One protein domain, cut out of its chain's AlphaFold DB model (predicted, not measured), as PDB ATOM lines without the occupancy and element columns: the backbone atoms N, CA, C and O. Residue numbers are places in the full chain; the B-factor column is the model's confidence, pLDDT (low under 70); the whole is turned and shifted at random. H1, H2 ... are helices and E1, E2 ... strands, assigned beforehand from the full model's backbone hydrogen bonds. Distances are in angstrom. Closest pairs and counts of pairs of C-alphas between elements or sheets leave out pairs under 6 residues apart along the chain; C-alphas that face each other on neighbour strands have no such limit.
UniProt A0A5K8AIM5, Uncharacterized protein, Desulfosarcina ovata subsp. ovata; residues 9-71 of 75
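What this domain is: This is residues 9 to 71 of the 75 residues of an uncharacterized protein of Desulfosarcina ovata subsp. ovata (UniProt A0A5K8AIM5). An open, loose frame: the long helix H2 makes one side, the short helix H1 folds back at a steep angle near the first residues of H2, and past Ile 39, the last residue of H2, comes a small two-stranded hairpin, E1 and E2, from which H3 leads away as an arm. No helix touches another helix, and at the two extremes residues 9 to 14 of H1 and residues 63 to 71 of H3 stick out, as do residues 48 to 53 of the hairpin's loop. The printed part has 63 residues with three named helices and two named strands, in the order H1, H2, E1, E2, H3; the sheet has the order E1 - E2, antiparallel, and the class is mostly helix. The whole is loose, with a radius of gyration of the C-alphas of 14.9 A, and the C-alphas span 40 by 32 by 23 A.

How they stand to each other: H1, residues 9 to 16, is joined by a tight link to H2, residues 20 to 39. The two are close but not clearly touching, and their closest C-alphas, those of Leu 15 and Leu 23, are 7.5 A apart. They run opposite ways at a steep tilt of 57 degrees. A tight link leads from H2 to E1, residues 44 to 46, which forms a hairpin with E2, residues 55 to 57. These neighbour strands are antiparallel, with 162 degrees between their directions, and the C-alphas of residues 45 and 56, which face each other, are 5.3 A apart. N 45 and O 56, and N 56 and O 45, are each 3.2 A apart, within hydrogen-bond range. H3, residues 59 to 71, follows E2 after one residue, and it is apart from H1, from H2 and from E1. H2 and E2 are apart too. In H1 and H2 every O i to N i+4 pair is within hydrogen-bond range; in H3 it is 8 of 9.

Where its parts are: H1 begins with C-alpha 9 at (-3.274, 2.452, -19.535) and is 10.5 A from first to last C-alpha. H2 is 28.6 A long, from C-alpha 20 at (3.439, 8.343, -2.519) to C-alpha 39 at (3.675, 32.635, -17.558). E1 and E2 are each 6.3 A long. H3 is 19.7 A long and ends with C-alpha 71 at (-19.081, 25.540, -29.012).

The domain as a whole: The two C-alphas farthest apart are those of Ser 19 and Met 70, at 41.5 A. The printed part has no cut and no long link; the link from E1 to E2, 8 residues, is short. The mean pLDDT of the printed part is 71.2, and the model's confidence is low, under 70, in residues 36 to 71.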
ATOM      1  N   HIS A   9      -3.621   3.647 -20.299       80.94
ATOM      2  CA  HIS A   9      -3.274   2.452 -19.535       80.94
ATOM      3  C   HIS A   9      -1.763   2.349 -19.266       80.94
ATOM      4  O   HIS A   9      -1.364   2.081 -18.134       80.94
ATOM      5  N   ASP A  10      -0.925   2.666 -20.258       82.69
ATOM      6  CA  ASP A  10       0.536   2.688 -20.095       82.69
ATOM      7  C   ASP A  10       0.986   3.697 -19.040       82.69
ATOM      8  O   ASP A  10       1.925   3.445 -18.284       82.69
ATOM      9  N   ILE A  11       0.308   4.844 -18.973       84.44
ATOM     10  CA  ILE A  11       0.597   5.883 -17.984       84.44
ATOM     11  C   ILE A  11       0.286   5.368 -16.577       84.44
ATOM     12  O   ILE A  11       1.141   5.458 -15.702       84.44
ATOM     13  N   TYR A  12      -0.891   4.780 -16.347       83.88
ATOM     14  CA  TYR A  12      -1.227   4.264 -15.017       83.88
ATOM     15  C   TYR A  12      -0.343   3.097 -14.589       83.88
ATOM     16  O   TYR A  12       0.073   3.068 -13.435       83.88
ATOM     17  N   ASN A  13       0.019   2.196 -15.505       89.31
ATOM     18  CA  ASN A  13       0.944   1.104 -15.194       89.31
ATOM     19  C   ASN A  13       2.322   1.625 -14.771       89.31
ATOM     20  O   ASN A  13       2.929   1.089 -13.848       89.31
ATOM     21  N   LYS A  14       2.803   2.705 -15.396       85.50
ATOM     22  CA  LYS A  14       4.063   3.357 -15.010       85.50
ATOM     23  C   LYS A  14       3.978   4.066 -13.656       85.50
ATOM     24  O   LYS A  14       4.986   4.150 -12.965       85.50
ATOM     25  N   LEU A  15       2.801   4.570 -13.278       87.81
ATOM     26  CA  LEU A  15       2.584   5.258 -12.001       87.81
ATOM     27  C   LEU A  15       2.307   4.293 -10.837       87.81
ATOM     28  O   LEU A  15       2.600   4.632  -9.695       87.81
ATOM     29  N   ALA A  16       1.780   3.098 -11.110       88.81
ATOM     30  CA  ALA A  16       1.380   2.128 -10.090       88.81
ATOM     31  C   ALA A  16       2.544   1.608  -9.225       88.81
ATOM     32  O   ALA A  16       2.321   1.196  -8.092       88.81
ATOM     33  N   GLY A  17       3.776   1.633  -9.742       88.06
ATOM     34  CA  GLY A  17       4.975   1.186  -9.022       88.06
ATOM     35  C   GLY A  17       5.681   2.269  -8.201       88.06
ATOM     36  O   GLY A  17       6.747   2.006  -7.653       88.06
ATOM     37  N   LEU A  18       5.143   3.491  -8.158       91.88
ATOM     38  CA  LEU A  18       5.794   4.632  -7.519       91.88
ATOM     39  C   LEU A  18       5.334   4.821  -6.076       91.88
ATOM     40  O   LEU A  18       4.191   4.533  -5.718       91.88
ATOM     41  N   SER A  19       6.225   5.358  -5.241       94.12
ATOM     42  CA  SER A  19       5.867   5.710  -3.872       94.12
ATOM     43  C   SER A  19       4.963   6.946  -3.836       94.12
ATOM     44  O   SER A  19       4.957   7.770  -4.753       94.12
ATOM     45  N   ALA A  20       4.248   7.140  -2.726       90.12
ATOM     46  CA  ALA A  20       3.439   8.343  -2.519       90.12
ATOM     47  C   ALA A  20       4.264   9.641  -2.636       90.12
ATOM     48  O   ALA A  20       3.766  10.650  -3.132       90.12
ATOM     49  N   LYS A  21       5.541   9.611  -2.230       91.62
ATOM     50  CA  LYS A  21       6.458  10.754  -2.326       91.62
ATOM     51  C   LYS A  21       6.848  11.063  -3.774       91.62
ATOM     52  O   LYS A  21       6.935  12.231  -4.151       91.62
ATOM     53  N   ASP A  22       7.047  10.029  -4.585       88.75
ATOM     54  CA  ASP A  22       7.345  10.185  -6.011       88.75
ATOM     55  C   ASP A  22       6.118  10.706  -6.760       88.75
ATOM     56  O   ASP A  22       6.229  11.622  -7.572       88.75
ATOM     57  N   LEU A  23       4.928  10.193  -6.429       90.31
ATOM     58  CA  LEU A  23       3.662  10.678  -6.978       90.31
ATOM     59  C   LEU A  23       3.408  12.149  -6.616       90.31
ATOM     60  O   LEU A  23       3.008  12.920  -7.487       90.31
ATOM     61  N   ALA A  24       3.693  12.553  -5.374       88.88
ATOM     62  CA  ALA A  24       3.613  13.952  -4.950       88.88
ATOM     63  C   ALA A  24       4.598  14.838  -5.730       88.88
ATOM     64  O   ALA A  24       4.212  15.874  -6.260       88.88
ATOM     65  N   SER A  25       5.838  14.378  -5.909       88.81
ATOM     66  CA  SER A  25       6.860  15.110  -6.672       88.81
ATOM     67  C   SER A  25       6.480  15.266  -8.153       88.81
ATOM     68  O   SER A  25       6.730  16.307  -8.764       88.81
ATOM     69  N   ILE A  26       5.843  14.247  -8.744       88.69
ATOM     70  CA  ILE A  26       5.295  14.311 -10.105       88.69
ATOM     71  C   ILE A  26       4.144  15.320 -10.176       88.69
ATOM     72  O   ILE A  26       4.086  16.098 -11.129       88.69
ATOM     73  N   ALA A  27       3.242  15.327  -9.192       85.50
ATOM     74  CA  ALA A  27       2.136  16.280  -9.132       85.50
ATOM     75  C   ALA A  27       2.642  17.730  -9.036       85.50
ATOM     76  O   ALA A  27       2.239  18.562  -9.852       85.50
ATOM     77  N   ASP A  28       3.602  17.996  -8.147       86.88
ATOM     78  CA  ASP A  28       4.230  19.312  -7.985       86.88
ATOM     79  C   ASP A  28       4.903  19.781  -9.281       86.88
ATOM     80  O   ASP A  28       4.773  20.940  -9.684       86.88
ATOM     81  N   PHE A  29       5.578  18.874  -9.993       84.50
ATOM     82  CA  PHE A  29       6.170  19.181 -11.293       84.50
ATOM     83  C   PHE A  29       5.111  19.503 -12.356       84.50
ATOM     84  O   PHE A  29       5.276  20.449 -13.131       84.50
ATOM     85  N   VAL A  30       4.008  18.750 -12.409       83.25
ATOM     86  CA  VAL A  30       2.901  19.018 -13.341       83.25
ATOM     87  C   VAL A  30       2.269  20.379 -13.054       83.25
ATOM     88  O   VAL A  30       2.015  21.139 -13.996       83.25
ATOM     89  N   ASP A  31       2.054  20.715 -11.785       83.88
ATOM     90  CA  ASP A  31       1.495  22.005 -11.384       83.88
ATOM     91  C   ASP A  31       2.462  23.159 -11.652       83.88
ATOM     92  O   ASP A  31       2.053  24.183 -12.207       83.88
ATOM     93  N   PHE A  32       3.757  22.967 -11.408       83.25
ATOM     94  CA  PHE A  32       4.798  23.913 -11.798       83.25
ATOM     95  C   PHE A  32       4.823  24.149 -13.313       83.25
ATOM     96  O   PHE A  32       4.850  25.293 -13.765       83.25
ATOM     97  N   MET A  33       4.736  23.090 -14.121       79.38
ATOM     98  CA  MET A  33       4.683  23.200 -15.581       79.38
ATOM     99  C   MET A  33       3.402  23.892 -16.061       79.38
ATOM    100  O   MET A  33       3.443  24.688 -17.002       79.38
ATOM    101  N   ARG A  34       2.253  23.636 -15.421       73.25
ATOM    102  CA  ARG A  34       0.990  24.346 -15.698       73.25
ATOM    103  C   ARG A  34       1.098  25.827 -15.360       73.25
ATOM    104  O   ARG A  34       0.638  26.661 -16.141       73.25
ATOM    105  N   TYR A  35       1.721  26.147 -14.232       74.75
ATOM    106  CA  TYR A  35       1.979  27.514 -13.800       74.75
ATOM    107  C   TYR A  35       2.943  28.231 -14.757       74.75
ATOM    108  O   TYR A  35       2.620  29.304 -15.259       74.75
ATOM    109  N   GLN A  36       4.057  27.600 -15.139       69.06
ATOM    110  CA  GLN A  36       4.990  28.146 -16.128       69.06
ATOM    111  C   GLN A  36       4.363  28.329 -17.518       69.06
ATOM    112  O   GLN A  36       4.633  29.330 -18.182       69.06
ATOM    113  N   LYS A  37       3.471  27.431 -17.956       59.88
ATOM    114  CA  LYS A  37       2.715  27.605 -19.211       59.88
ATOM    115  C   LYS A  37       1.732  28.776 -19.169       59.88
ATOM    116  O   LYS A  37       1.439  29.344 -20.218       59.88
ATOM    117  N   LYS A  38       1.246  29.170 -17.987       55.22
ATOM    118  CA  LYS A  38       0.492  30.425 -17.813       55.22
ATOM    119  C   LYS A  38       1.399  31.667 -17.839       55.22
ATOM    120  O   LYS A  38       0.894  32.754 -18.089       55.22
ATOM    121  N   ILE A  39       2.714  31.518 -17.637       52.91
ATOM    122  CA  ILE A  39       3.675  32.635 -17.558       52.91
ATOM    123  C   ILE A  39       4.166  33.124 -18.928       52.91
ATOM    124  O   ILE A  39       4.645  34.250 -19.012       52.91
ATOM    125  N   LYS A  40       4.007  32.370 -20.023       49.47
ATOM    126  CA  LYS A  40       4.113  32.894 -21.401       49.47
ATOM    127  C   LYS A  40       3.643  31.835 -22.401       49.47
ATOM    128  O   LYS A  40       3.986  30.666 -22.221       49.47
ATOM    129  N   PRO A  41       2.957  32.216 -23.493       49.78
ATOM    130  CA  PRO A  41       2.724  31.328 -24.624       49.78
ATOM    131  C   PRO A  41       4.058  31.077 -25.342       49.78
ATOM    132  O   PRO A  41       4.370  31.691 -26.358       49.78
ATOM    133  N   GLN A  42       4.898  30.202 -24.791       54.28
ATOM    134  CA  GLN A  42       6.019  29.652 -25.538       54.28
ATOM    135  C   GLN A  42       5.453  28.581 -26.468       54.28
ATOM    136  O   GLN A  42       5.024  27.520 -26.020       54.28
ATOM    137  N   LYS A  43       5.437  28.890 -27.771       54.56
ATOM    138  CA  LYS A  43       5.020  27.974 -28.849       54.56
ATOM    139  C   LYS A  43       5.784  26.645 -28.836       54.56
ATOM    140  O   LYS A  43       5.264  25.656 -29.336       54.56
ATOM    141  N   VAL A  44       6.985  26.627 -28.251       53.56
ATOM    142  CA  VAL A  44       7.891  25.477 -28.245       53.56
ATOM    143  C   VAL A  44       8.521  25.320 -26.860       53.56
ATOM    144  O   VAL A  44       9.186  26.239 -26.381       53.56
ATOM    145  N   LEU A  45       8.322  24.164 -26.214       60.34
ATOM    146  CA  LEU A  45       9.088  23.779 -25.019       60.34
ATOM    147  C   LEU A  45      10.318  22.991 -25.458       60.34
ATOM    148  O   LEU A  45      10.185  21.882 -25.976       60.34
ATOM    149  N   LYS A  46      11.505  23.551 -25.203       56.19
ATOM    150  CA  LYS A  46      12.776  22.841 -25.364       56.19
ATOM    151  C   LYS A  46      12.991  21.934 -24.161       56.19
ATOM    152  O   LYS A  46      13.192  22.416 -23.045       56.19
ATOM    153  N   LEU A  47      12.913  20.627 -24.379       66.44
ATOM    154  CA  LEU A  47      13.079  19.643 -23.316       66.44
ATOM    155  C   LEU A  47      14.562  19.478 -22.945       66.44
ATOM    156  O   LEU A  47      15.454  19.655 -23.775       66.44
ATOM    157  N   GLN A  48      14.831  19.142 -21.682       54.25
ATOM    158  CA  GLN A  48      16.179  18.880 -21.160       54.25
ATOM    159  C   GLN A  48      16.293  17.452 -20.592       54.25
ATOM    160  O   GLN A  48      15.312  16.711 -20.536       54.25
ATOM    161  N   GLY A  49      17.501  17.053 -20.183       66.31
ATOM    162  CA  GLY A  49      17.777  15.712 -19.656       66.31
ATOM    163  C   GLY A  49      17.772  14.646 -20.753       66.31
ATOM    164  O   GLY A  49      18.313  14.866 -21.832       66.31
ATOM    165  N   ILE A  50      17.129  13.503 -20.499       61.41
ATOM    166  CA  ILE A  50      17.002  12.399 -21.472       61.41
ATOM    167  C   ILE A  50      16.214  12.770 -22.741       61.41
ATOM    168  O   ILE A  50      16.247  12.038 -23.722       61.41
ATOM    169  N   LEU A  51      15.507  13.905 -22.723       54.91
ATOM    170  CA  LEU A  51      14.712  14.419 -23.840       54.91
ATOM    171  C   LEU A  51      15.367  15.639 -24.509       54.91
ATOM    172  O   LEU A  51      14.734  16.329 -25.307       54.91
ATOM    173  N   LYS A  52      16.637  15.922 -24.190       56.69
ATOM    174  CA  LYS A  52      17.400  17.016 -24.794       56.69
ATOM    175  C   LYS A  52      17.523  16.803 -26.307       56.69
ATOM    176  O   LYS A  52      18.044  15.784 -26.746       56.69
ATOM    177  N   GLY A  53      17.065  17.783 -27.088       66.88
ATOM    178  CA  GLY A  53      17.041  17.728 -28.558       66.88
ATOM    179  C   GLY A  53      15.660  17.457 -29.163       66.88
ATOM    180  O   GLY A  53      15.528  17.467 -30.382       66.88
ATOM    181  N   HIS A  54      14.634  17.260 -28.330       60.97
ATOM    182  CA  HIS A  54      13.245  17.186 -28.770       60.97
ATOM    183  C   HIS A  54      12.489  18.471 -28.422       60.97
ATOM    184  O   HIS A  54      12.515  18.940 -27.280       60.97
ATOM    185  N   ASP A  55      11.785  18.999 -29.418       63.59
ATOM    186  CA  ASP A  55      10.913  20.158 -29.294       63.59
ATOM    187  C   ASP A  55       9.454  19.686 -29.243       63.59
ATOM    188  O   ASP A  55       9.022  18.883 -30.071       63.59
ATOM    189  N   ILE A  56       8.687  20.174 -28.264       65.44
ATOM    190  CA  ILE A  56       7.231  19.978 -28.242       65.44
ATOM    191  C   ILE A  56       6.575  21.220 -28.840       65.44
ATOM    192  O   ILE A  56       6.630  22.291 -28.230       65.44
ATOM    193  N   ASP A  57       5.935  21.056 -29.999       67.50
ATOM    194  CA  ASP A  57       5.085  22.073 -30.623       67.50
ATOM    195  C   ASP A  57       3.672  22.035 -30.018       67.50
ATOM    196  O   ASP A  57       3.016  20.992 -29.979       67.50
ATOM    197  N   PHE A  58       3.199  23.181 -29.526       65.75
ATOM    198  CA  PHE A  58       1.851  23.326 -28.962       65.75
ATOM    199  C   PHE A  58       0.821  23.884 -29.950       65.75
ATOM    200  O   PHE A  58      -0.323  24.116 -29.555       65.75
ATOM    201  N   SER A  59       1.184  24.085 -31.217       68.56
ATOM    202  CA  SER A  59       0.300  24.666 -32.237       68.56
ATOM    203  C   SER A  59      -1.007  23.883 -32.406       68.56
ATOM    204  O   SER A  59      -2.083  24.482 -32.467       68.56
ATOM    205  N   ASP A  60      -0.950  22.550 -32.388       64.31
ATOM    206  CA  ASP A  60      -2.151  21.714 -32.496       64.31
ATOM    207  C   ASP A  60      -2.986  21.686 -31.206       64.31
ATOM    208  O   ASP A  60      -4.213  21.587 -31.264       64.31
ATOM    209  N   LEU A  61      -2.363  21.876 -30.037       65.88
ATOM    210  CA  LEU A  61      -3.083  22.009 -28.764       65.88
ATOM    211  C   LEU A  61      -3.872  23.326 -28.694       65.88
ATOM    212  O   LEU A  61      -4.990  23.356 -28.176       65.88
ATOM    213  N   GLU A  62      -3.310  24.411 -29.225       66.75
ATOM    214  CA  GLU A  62      -3.998  25.701 -29.324       66.75
ATOM    215  C   GLU A  62      -5.146  25.653 -30.343       66.75
ATOM    216  O   GLU A  62      -6.236  26.145 -30.051       66.75
ATOM    217  N   ARG A  63      -4.965  24.972 -31.485       66.69
ATOM    218  CA  ARG A  63      -6.057  24.701 -32.444       66.69
ATOM    219  C   ARG A  63      -7.196  23.905 -31.809       66.69
ATOM    220  O   ARG A  63      -8.361  24.269 -31.968       66.69
ATOM    221  N   PHE A  64      -6.868  22.866 -31.045       66.62
ATOM    222  CA  PHE A  64      -7.853  22.046 -30.340       66.62
ATOM    223  C   PHE A  64      -8.648  22.856 -29.298       66.62
ATOM    224  O   PHE A  64      -9.875  22.779 -29.244       66.62
ATOM    225  N   LYS A  65      -7.973  23.703 -28.509       65.19
ATOM    226  CA  LYS A  65      -8.636  24.615 -27.558       65.19
ATOM    227  C   LYS A  65      -9.506  25.673 -28.239       65.19
ATOM    228  O   LYS A  65     -10.562  26.018 -27.709       65.19
ATOM    229  N   ALA A  66      -9.069  26.200 -29.382       67.31
ATOM    230  CA  ALA A  66      -9.826  27.192 -30.140       67.31
ATOM    231  C   ALA A  66     -11.140  26.608 -30.687       67.31
ATOM    232  O   ALA A  66     -12.178  27.257 -30.580       67.31
ATOM    233  N   GLY A  67     -11.123  25.358 -31.164       61.00
ATOM    234  CA  GLY A  67     -12.339  24.638 -31.562       61.00
ATOM    235  C   GLY A  67     -13.336  24.459 -30.409       61.00
ATOM    236  O   GLY A  67     -14.539  24.631 -30.592       61.00
ATOM    237  N   PHE A  68     -12.843  24.217 -29.189       54.38
ATOM    238  CA  PHE A  68     -13.693  24.078 -27.999       54.38
ATOM    239  C   PHE A  68     -14.378  25.397 -27.592       54.38
ATOM    240  O   PHE A  68     -15.507  25.390 -27.104       54.38
ATOM    241  N   ARG A  69     -13.732  26.547 -27.836       52.09
ATOM    242  CA  ARG A  69     -14.299  27.877 -27.539       52.09
ATOM    243  C   ARG A  69     -15.428  28.303 -28.479       52.09
ATOM    244  O   ARG A  69     -16.245  29.121 -28.074       52.09
ATOM    245  N   MET A  70     -15.517  27.752 -29.690       48.88
ATOM    246  CA  MET A  70     -16.629  28.062 -30.601       48.88
ATOM    247  C   MET A  70     -17.932  27.331 -30.253       48.88
ATOM    248  O   MET A  70     -18.990  27.733 -30.721       48.88
ATOM    249  N   SER A  71     -17.884  26.304 -29.400       52.66
ATOM    250  CA  SER A  71     -19.081  25.540 -29.012       52.66
ATOM    251  C   SER A  71     -19.860  26.174 -27.849       52.66
ATOM    252  O   SER A  71     -20.990  25.778 -27.597       52.66
TER     253      SER A  71